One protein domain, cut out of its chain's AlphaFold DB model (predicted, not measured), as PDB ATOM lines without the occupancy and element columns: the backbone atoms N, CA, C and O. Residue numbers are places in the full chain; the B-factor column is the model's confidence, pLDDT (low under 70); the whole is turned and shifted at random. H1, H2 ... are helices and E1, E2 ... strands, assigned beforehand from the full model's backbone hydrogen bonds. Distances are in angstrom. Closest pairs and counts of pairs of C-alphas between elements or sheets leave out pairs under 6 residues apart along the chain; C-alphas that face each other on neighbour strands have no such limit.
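AT A GLANCE: This is residues 254 to 314 of the 469 residues of an uncharacterized protein of Punctularia strigosozonata (strain HHB-11173) (UniProt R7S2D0). A small body, made of a two-stranded hairpin, E1 and E2, with the helix H2 packed on it mostly beside E1, has a second helix, H1, sticking out from it as an arm with its residues 254 to 264. Between E2 and H2 the chain swings out in a long loop, residues 285 to 302, with no named element. The printed part has 61 residues with two named helices and two named strands, in the order H1, E1, E2, H2; the sheet, in the order E1, E2, is antiparallel, and the class is mixed, helices and strands. The whole is loose, with a radius of gyration of the C-alphas of 13.9 A, and elongated, spanning 48 by 26 by 19 A, the free arm of H1 adding to its length.

HOW THE PARTS SIT: H1, residues 254 to 266, stands free over its residues 254 to 264. A tight link of 5 residues joins it to E1, residues 272 to 275. E1 and E2, residues 281 to 284, form a hairpin over a tight link of 5 residues, antiparallel, with 162 degrees between their directions. The C-alphas of Ile 273 and Gln 283 face each other at 4.7 A. N 272 and O 284, 2.8 A apart, and N 282 and O 274, 2.9 A apart, are within hydrogen-bond range. H2, residues 303 to 313, has 4 pairs of C-alphas within 8 A of E1, the closest being those of Ile 273 and Glu 305, 6.6 A apart. With E2 it has 1 such pair, the C-alphas of Pro 281 and Leu 312, 6.9 A apart. H1 is apart from E2 and from H2. Every O i to N i+4 pair is within hydrogen-bond range in H2, and 7 of 9 are in H1.

IN THESE COORDINATES: H1 begins at C-alpha 254 at (121.827, 157.638, 203.521) and measures 19.3 A to C-alpha 266. E1 runs 9.8 A from C-alpha 272 at (134.183, 181.202, 184.097) to C-alpha 275. E2 runs 9.8 A from C-alpha 281 to C-alpha 284. H2 measures 15.1 A from C-alpha 303 and ends at C-alpha 313 at (125.076, 180.966, 173.192).

THE WHOLE: The two C-alphas farthest apart in the domain are those of Asp 254 and Gln 278, 48.4 A. Without residues 254 to 264 the body has 50 residues and spans 33 by 21 by 16 A. The printed part has no cut. The link from E2 to H2, 18 residues, is long. The mean pLDDT of the printed part is 75.3, and it is under 70 at 22 residues: 264 to 270, 286 to 299 and 314.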
ATOM      1  N   ASP A 254     122.630 157.805 204.736       88.81
ATOM      2  CA  ASP A 254     121.827 157.638 203.521       88.81
ATOM      3  C   ASP A 254     121.510 158.973 202.849       88.81
ATOM      4  O   ASP A 254     121.656 159.102 201.632       88.81
ATOM      5  N   GLN A 255     121.124 159.975 203.635       89.00
ATOM      6  CA  GLN A 255     120.883 161.332 203.148       89.00
ATOM      7  C   GLN A 255     122.185 161.960 202.639       89.00
ATOM      8  O   GLN A 255     122.206 162.520 201.548       89.00
ATOM      9  N   GLN A 256     123.304 161.763 203.340       88.94
ATOM     10  CA  GLN A 256     124.624 162.204 202.898       88.94
ATOM     11  C   GLN A 256     125.016 161.548 201.573       88.94
ATOM     12  O   GLN A 256     125.530 162.220 200.684       88.94
ATOM     13  N   ARG A 257     124.726 160.254 201.377       86.56
ATOM     14  CA  ARG A 257     124.928 159.593 200.079       86.56
ATOM     15  C   ARG A 257     124.087 160.233 198.972       86.56
ATOM     16  O   ARG A 257     124.580 160.365 197.853       86.56
ATOM     17  N   ARG A 258     122.848 160.651 199.252       84.69
ATOM     18  CA  ARG A 258     121.998 161.378 198.287       84.69
ATOM     19  C   ARG A 258     122.549 162.773 197.982       84.69
ATOM     20  O   ARG A 258     122.697 163.103 196.808       84.69
ATOM     21  N   ILE A 259     122.939 163.535 199.005       84.75
ATOM     22  CA  ILE A 259     123.607 164.838 198.856       84.75
ATOM     23  C   ILE A 259     124.858 164.682 197.998       84.75
ATOM     24  O   ILE A 259     125.018 165.395 197.008       84.75
ATOM     25  N   ASN A 260     125.704 163.699 198.307       82.88
ATOM     26  CA  ASN A 260     126.922 163.435 197.557       82.88
ATOM     27  C   ASN A 260     126.608 163.087 196.100       82.88
ATOM     28  O   ASN A 260     127.287 163.606 195.233       82.88
ATOM     29  N   ARG A 261     125.554 162.314 195.794       79.44
ATOM     30  CA  ARG A 261     125.136 162.059 194.397       79.44
ATOM     31  C   ARG A 261     124.746 163.329 193.648       79.44
ATOM     32  O   ARG A 261     125.003 163.423 192.455       79.44
ATOM     33  N   THR A 262     124.095 164.279 194.317       73.06
ATOM     34  CA  THR A 262     123.778 165.574 193.694       73.06
ATOM     35  C   THR A 262     125.025 166.439 193.551       73.06
ATOM     36  O   THR A 262     125.223 167.044 192.509       73.06
ATOM     37  N   THR A 263     125.909 166.418 194.548       73.00
ATOM     38  CA  THR A 263     127.133 167.224 194.617       73.00
ATOM     39  C   THR A 263     128.193 166.746 193.629       73.00
ATOM     40  O   THR A 263     128.815 167.565 192.965       73.00
ATOM     41  N   THR A 264     128.362 165.431 193.465       64.31
ATOM     42  CA  THR A 264     129.357 164.824 192.565       64.31
ATOM     43  C   THR A 264     129.137 165.185 191.105       64.31
ATOM     44  O   THR A 264     130.086 165.170 190.327       64.31
ATOM     45  N   LEU A 265     127.913 165.565 190.736       65.69
ATOM     46  CA  LEU A 265     127.589 166.064 189.401       65.69
ATOM     47  C   LEU A 265     128.185 167.457 189.133       65.69
ATOM     48  O   LEU A 265     128.343 167.813 187.972       65.69
ATOM     49  N   PHE A 266     128.552 168.199 190.183       63.59
ATOM     50  CA  PHE A 266     129.105 169.559 190.131       63.59
ATOM     51  C   PHE A 266     130.561 169.647 190.628       63.59
ATOM     52  O   PHE A 266     131.087 170.744 190.787       63.59
ATOM     53  N   LEU A 267     131.220 168.509 190.895       59.44
ATOM     54  CA  LEU A 267     132.623 168.466 191.348       59.44
ATOM     55  C   LEU A 267     133.639 168.656 190.214       59.44
ATOM     56  O   LEU A 267     134.839 168.693 190.476       59.44
ATOM     57  N   ARG A 268     133.187 168.737 188.959       61.72
ATOM     58  CA  ARG A 268     134.082 169.007 187.835       61.72
ATOM     59  C   ARG A 268     134.484 170.479 187.820       61.72
ATOM     60  O   ARG A 268     133.669 171.330 188.191       61.72
ATOM     61  N   PRO A 269     135.709 170.782 187.377       60.03
ATOM     62  CA  PRO A 269     136.099 172.154 187.155       60.03
ATOM     63  C   PRO A 269     135.199 172.827 186.117       60.03
ATOM     64  O   PRO A 269     134.775 172.205 185.141       60.03
ATOM     65  N   ARG A 270     134.872 174.092 186.377       68.75
ATOM     66  CA  ARG A 270     133.905 174.873 185.606       68.75
ATOM     67  C   ARG A 270     134.607 176.061 184.970       68.75
ATOM     68  O   ARG A 270     135.426 176.689 185.644       68.75
ATOM     69  N   PRO A 271     134.284 176.391 183.716       72.25
ATOM     70  CA  PRO A 271     134.801 177.598 183.119       72.25
ATOM     71  C   PRO A 271     134.091 178.805 183.717       72.25
ATOM     72  O   PRO A 271     132.892 178.767 184.012       72.25
ATOM     73  N   ARG A 272     134.812 179.914 183.825       78.62
ATOM     74  CA  ARG A 272     134.183 181.202 184.097       78.62
ATOM     75  C   ARG A 272     133.465 181.636 182.828       78.62
ATOM     76  O   ARG A 272     134.079 181.719 181.769       78.62
ATOM     77  N   ILE A 273     132.171 181.897 182.934       83.38
ATOM     78  CA  ILE A 273     131.348 182.356 181.818       83.38
ATOM     79  C   ILE A 273     130.813 183.746 182.116       83.38
ATOM     80  O   ILE A 273     130.397 184.042 183.240       83.38
ATOM     81  N   GLY A 274     130.819 184.611 181.113       86.12
ATOM     82  CA  GLY A 274     130.328 185.964 181.275       86.12
ATOM     83  C   GLY A 274     130.651 186.827 180.079       86.12
ATOM     84  O   GLY A 274     130.846 186.333 178.974       86.12
ATOM     85  N   VAL A 275     130.686 188.129 180.330       87.38
ATOM     86  CA  VAL A 275     130.952 189.157 179.331       87.38
ATOM     87  C   VAL A 275     132.034 190.096 179.856       87.38
ATOM     88  O   VAL A 275     132.013 190.488 181.035       87.38
ATOM     89  N   ASP A 276     133.001 190.410 178.998       85.38
ATOM     90  CA  ASP A 276     134.097 191.326 179.303       85.38
ATOM     91  C   ASP A 276     133.637 192.799 179.322       85.38
ATOM     92  O   ASP A 276     132.446 193.114 179.246       85.38
ATOM     93  N   ALA A 277     134.578 193.733 179.486       83.94
ATOM     94  CA  ALA A 277     134.260 195.161 179.536       83.94
ATOM     95  C   ALA A 277     133.754 195.716 178.189       83.94
ATOM     96  O   ALA A 277     133.095 196.755 178.159       83.94
ATOM     97  N   GLN A 278     134.055 195.033 177.087       83.75
ATOM     98  CA  GLN A 278     133.718 195.399 175.718       83.75
ATOM     99  C   GLN A 278     132.386 194.787 175.267       83.75
ATOM    100  O   GLN A 278     131.920 195.076 174.164       83.75
ATOM    101  N   GLY A 279     131.750 193.971 176.109       82.56
ATOM    102  CA  GLY A 279     130.524 193.276 175.746       82.56
ATOM    103  C   GLY A 279     130.777 191.945 175.038       82.56
ATOM    104  O   GLY A 279     129.818 191.325 174.587       82.56
ATOM    105  N   VAL A 280     132.027 191.487 174.931       84.56
ATOM    106  CA  VAL A 280     132.378 190.223 174.283       84.56
ATOM    107  C   VAL A 280     132.222 189.084 175.291       84.56
ATOM    108  O   VAL A 280     132.800 189.125 176.384       84.56
ATOM    109  N   PRO A 281     131.402 188.072 174.984       86.31
ATOM    110  CA  PRO A 281     131.247 186.927 175.860       86.31
ATOM    111  C   PRO A 281     132.491 186.044 175.843       86.31
ATOM    112  O   PRO A 281     133.115 185.818 174.806       86.31
ATOM    113  N   PHE A 282     132.823 185.511 177.008       84.00
ATOM    114  CA  PHE A 282     133.958 184.627 177.190       84.00
ATOM    115  C   PHE A 282     133.539 183.365 177.937       84.00
ATOM    116  O   PHE A 282     132.630 183.371 178.772       84.00
ATOM    117  N   GLN A 283     134.264 182.291 177.645       81.88
ATOM    118  CA  GLN A 283     134.223 181.040 178.379       81.88
ATOM    119  C   GLN A 283     135.663 180.663 178.713       81.88
ATOM    120  O   GLN A 283     136.411 180.167 177.875       81.88
ATOM    121  N   ASP A 284     136.057 180.964 179.938       77.12
ATOM    122  CA  ASP A 284     137.435 180.880 180.379       77.12
ATOM    123  C   ASP A 284     137.681 179.602 181.183       77.12
ATOM    124  O   ASP A 284     137.146 179.418 182.276       77.12
ATOM    125  N   TRP A 285     138.509 178.727 180.614       75.12
ATOM    126  CA  TRP A 285     138.959 177.467 181.203       75.12
ATOM    127  C   TRP A 285     140.340 177.590 181.867       75.12
ATOM    128  O   TRP A 285     140.940 176.568 182.194       75.12
ATOM    129  N   SER A 286     140.876 178.806 182.054       69.19
ATOM    130  CA  SER A 286     142.244 179.034 182.551       69.19
ATOM    131  C   SER A 286     142.535 178.328 183.865       69.19
ATOM    132  O   SER A 286     143.625 177.793 184.053       69.19
ATOM    133  N   ASP A 287     141.554 178.323 184.765       65.19
ATOM    134  CA  ASP A 287     141.724 177.785 186.111       65.19
ATOM    135  C   ASP A 287     141.761 176.248 186.092       65.19
ATOM    136  O   ASP A 287     142.276 175.638 187.027       65.19
ATOM    137  N   TYR A 288     141.264 175.624 185.012       65.25
ATOM    138  CA  TYR A 288     141.197 174.177 184.845       65.25
ATOM    139  C   TYR A 288     141.097 173.762 183.362       65.25
ATOM    140  O   TYR A 288     139.992 173.677 182.809       65.25
ATOM    141  N   PRO A 289     142.233 173.469 182.708       62.59
ATOM    142  CA  PRO A 289     142.233 173.042 181.319       62.59
ATOM    143  C   PRO A 289     141.490 171.712 181.171       62.59
ATOM    144  O   PRO A 289     141.756 170.762 181.904       62.59
ATOM    145  N   ILE A 290     140.567 171.644 180.208       63.44
ATOM    146  CA  ILE A 290     139.867 170.408 179.841       63.44
ATOM    147  C   ILE A 290     140.925 169.362 179.458       63.44
ATOM    148  O   ILE A 290     141.676 169.557 178.497       63.44
ATOM    149  N   GLU A 291     141.002 168.258 180.200       64.94
ATOM    150  CA  GLU A 291     141.871 167.141 179.830       64.94
ATOM    151  C   GLU A 291     141.332 166.460 178.562       64.94
ATOM    152  O   GLU A 291     140.131 166.459 178.304       64.94
ATOM    153  N   LYS A 292     142.202 165.855 177.743       57.38
ATOM    154  CA  LYS A 292     141.821 165.278 176.432       57.38
ATOM    155  C   LYS A 292     140.691 164.235 176.495       57.38
ATOM    156  O   LYS A 292     140.024 164.022 175.485       57.38
ATOM    157  N   ASP A 293     140.478 163.621 177.657       58.25
ATOM    158  CA  ASP A 293     139.450 162.602 177.890       58.25
ATOM    159  C   ASP A 293     138.159 163.162 178.514       58.25
ATOM    160  O   ASP A 293     137.156 162.446 178.646       58.25
ATOM    161  N   ASP A 294     138.142 164.444 178.884       60.59
ATOM    162  CA  ASP A 294     136.941 165.084 179.385       60.59
ATOM    163  C   ASP A 294     135.985 165.380 178.240       60.59
ATOM    164  O   ASP A 294     136.262 166.150 177.326       60.59
ATOM    165  N   ASN A 295     134.806 164.764 178.303       59.03
ATOM    166  CA  ASN A 295     133.734 165.086 177.380       59.03
ATOM    167  C   ASN A 295     133.037 166.378 177.854       59.03
ATOM    168  O   ASN A 295     132.310 166.319 178.855       59.03
ATOM    169  N   PRO A 296     133.182 167.512 177.147       58.34
ATOM    170  CA  PRO A 296     132.523 168.773 177.490       58.34
ATOM    171  C   PRO A 296     130.993 168.655 177.551       58.34
ATOM    172  O   PRO A 296     130.361 169.298 178.382       58.34
ATOM    173  N   ASN A 297     130.387 167.739 176.786       57.31
ATOM    174  CA  ASN A 297     128.937 167.495 176.815       57.31
ATOM    175  C   ASN A 297     128.462 166.781 178.099       57.31
ATOM    176  O   ASN A 297     127.264 166.586 178.293       57.31
ATOM    177  N   LYS A 298     129.384 166.346 178.971       59.69
ATOM    178  CA  LYS A 298     129.077 165.803 180.305       59.69
ATOM    179  C   LYS A 298     129.253 166.834 181.420       59.69
ATOM    180  O   LYS A 298     129.006 166.503 182.581       59.69
ATOM    181  N   ILE A 299     129.698 168.045 181.098       63.50
ATOM    182  CA  ILE A 299     129.877 169.108 182.080       63.50
ATOM    183  C   ILE A 299     128.493 169.636 182.428       63.50
ATOM    184  O   ILE A 299     127.756 170.139 181.582       63.50
ATOM    185  N   ARG A 300     128.100 169.443 183.686       70.25
ATOM    186  CA  ARG A 300     126.816 169.914 184.180       70.25
ATOM    187  C   ARG A 300     127.009 171.299 184.780       70.25
ATOM    188  O   ARG A 300     127.575 171.430 185.860       70.25
ATOM    189  N   TRP A 301     126.519 172.307 184.072       75.50
ATOM    190  CA  TRP A 301     126.483 173.687 184.542       75.50
ATOM    191  C   TRP A 301     125.674 173.820 185.835       75.50
ATOM    192  O   TRP A 301     124.593 173.228 185.949       75.50
ATOM    193  N   ILE A 302     126.161 174.632 186.783       82.25
ATOM    194  CA  ILE A 302     125.287 175.133 187.855       82.25
ATOM    195  C   ILE A 302     124.242 176.069 187.261       82.25
ATOM    196  O   ILE A 302     124.393 176.594 186.155       82.25
ATOM    197  N   LYS A 303     123.164 176.311 187.995       86.25
ATOM    198  CA  LYS A 303     121.994 176.983 187.459       86.25
ATOM    199  C   LYS A 303     122.322 178.389 186.988       86.25
ATOM    200  O   LYS A 303     121.915 178.753 185.884       86.25
ATOM    201  N   ARG A 304     123.116 179.130 187.765       87.62
ATOM    202  CA  ARG A 304     123.625 180.463 187.410       87.62
ATOM    203  C   ARG A 304     124.349 180.479 186.068       87.62
ATOM    204  O   ARG A 304     124.016 181.298 185.213       87.62
ATOM    205  N   GLU A 305     125.307 179.576 185.891       86.12
ATOM    206  CA  GLU A 305     126.112 179.466 184.672       86.12
ATOM    207  C   GLU A 305     125.256 178.981 183.500       86.12
ATOM    208  O   GLU A 305     125.314 179.574 182.435       86.12
ATOM    209  N   SER A 306     124.367 178.003 183.713       84.81
ATOM    210  CA  SER A 306     123.462 177.482 182.674       84.81
ATOM    211  C   SER A 306     122.496 178.540 182.129       84.81
ATOM    212  O   SER A 306     122.037 178.465 180.991       84.81
ATOM    213  N   ILE A 307     122.128 179.520 182.959       88.12
ATOM    214  CA  ILE A 307     121.285 180.642 182.547       88.12
ATOM    215  C   ILE A 307     122.106 181.618 181.704       88.12
ATOM    216  O   ILE A 307     121.624 182.047 180.658       88.12
ATOM    217  N   ILE A 308     123.332 181.944 182.129       88.38
ATOM    218  CA  ILE A 308     124.235 182.826 181.377       88.38
ATOM    219  C   ILE A 308     124.602 182.190 180.034       88.38
ATOM    220  O   ILE A 308     124.443 182.838 179.007       88.38
ATOM    221  N   GLU A 309     125.012 180.921 180.034       83.88
ATOM    222  CA  GLU A 309     125.320 180.146 178.832       83.88
ATOM    223  C   GLU A 309     124.152 180.200 177.852       83.88
ATOM    224  O   GLU A 309     124.330 180.598 176.703       83.88
ATOM    225  N   ARG A 310     122.935 179.908 178.326       82.19
ATOM    226  CA  ARG A 310     121.742 179.995 177.486       82.19
ATOM    227  C   ARG A 310     121.556 181.388 176.885       82.19
ATOM    228  O   ARG A 310     121.219 181.512 175.718       82.19
ATOM    229  N   HIS A 311     121.740 182.446 177.667       83.19
ATOM    230  CA  HIS A 311     121.548 183.808 177.166       83.19
ATOM    231  C   HIS A 311     122.651 184.288 176.217       83.19
ATOM    232  O   HIS A 311     122.410 185.236 175.471       83.19
ATOM    233  N   LEU A 312     123.841 183.691 176.270       82.31
ATOM    234  CA  LEU A 312     124.985 184.071 175.441       82.31
ATOM    235  C   LEU A 312     125.121 183.228 174.171       82.31
ATOM    236  O   LEU A 312     125.574 183.751 173.158       82.31
ATOM    237  N   TYR A 313     124.750 181.948 174.230       74.12
ATOM    238  CA  TYR A 313     125.076 180.966 173.192       74.12
ATOM    239  C   TYR A 313     123.857 180.223 172.622       74.12
ATOM    240  O   TYR A 313     123.987 179.563 171.594       74.12
ATOM    241  N   ASP A 314     122.673 180.325 173.237       67.62
ATOM    242  CA  ASP A 314     121.444 179.672 172.755       67.62
ATOM    243  C   ASP A 314     120.664 180.631 171.835       67.62
ATOM    244  O   ASP A 314     119.555 181.078 172.133       67.62
TER     245      ASP A 314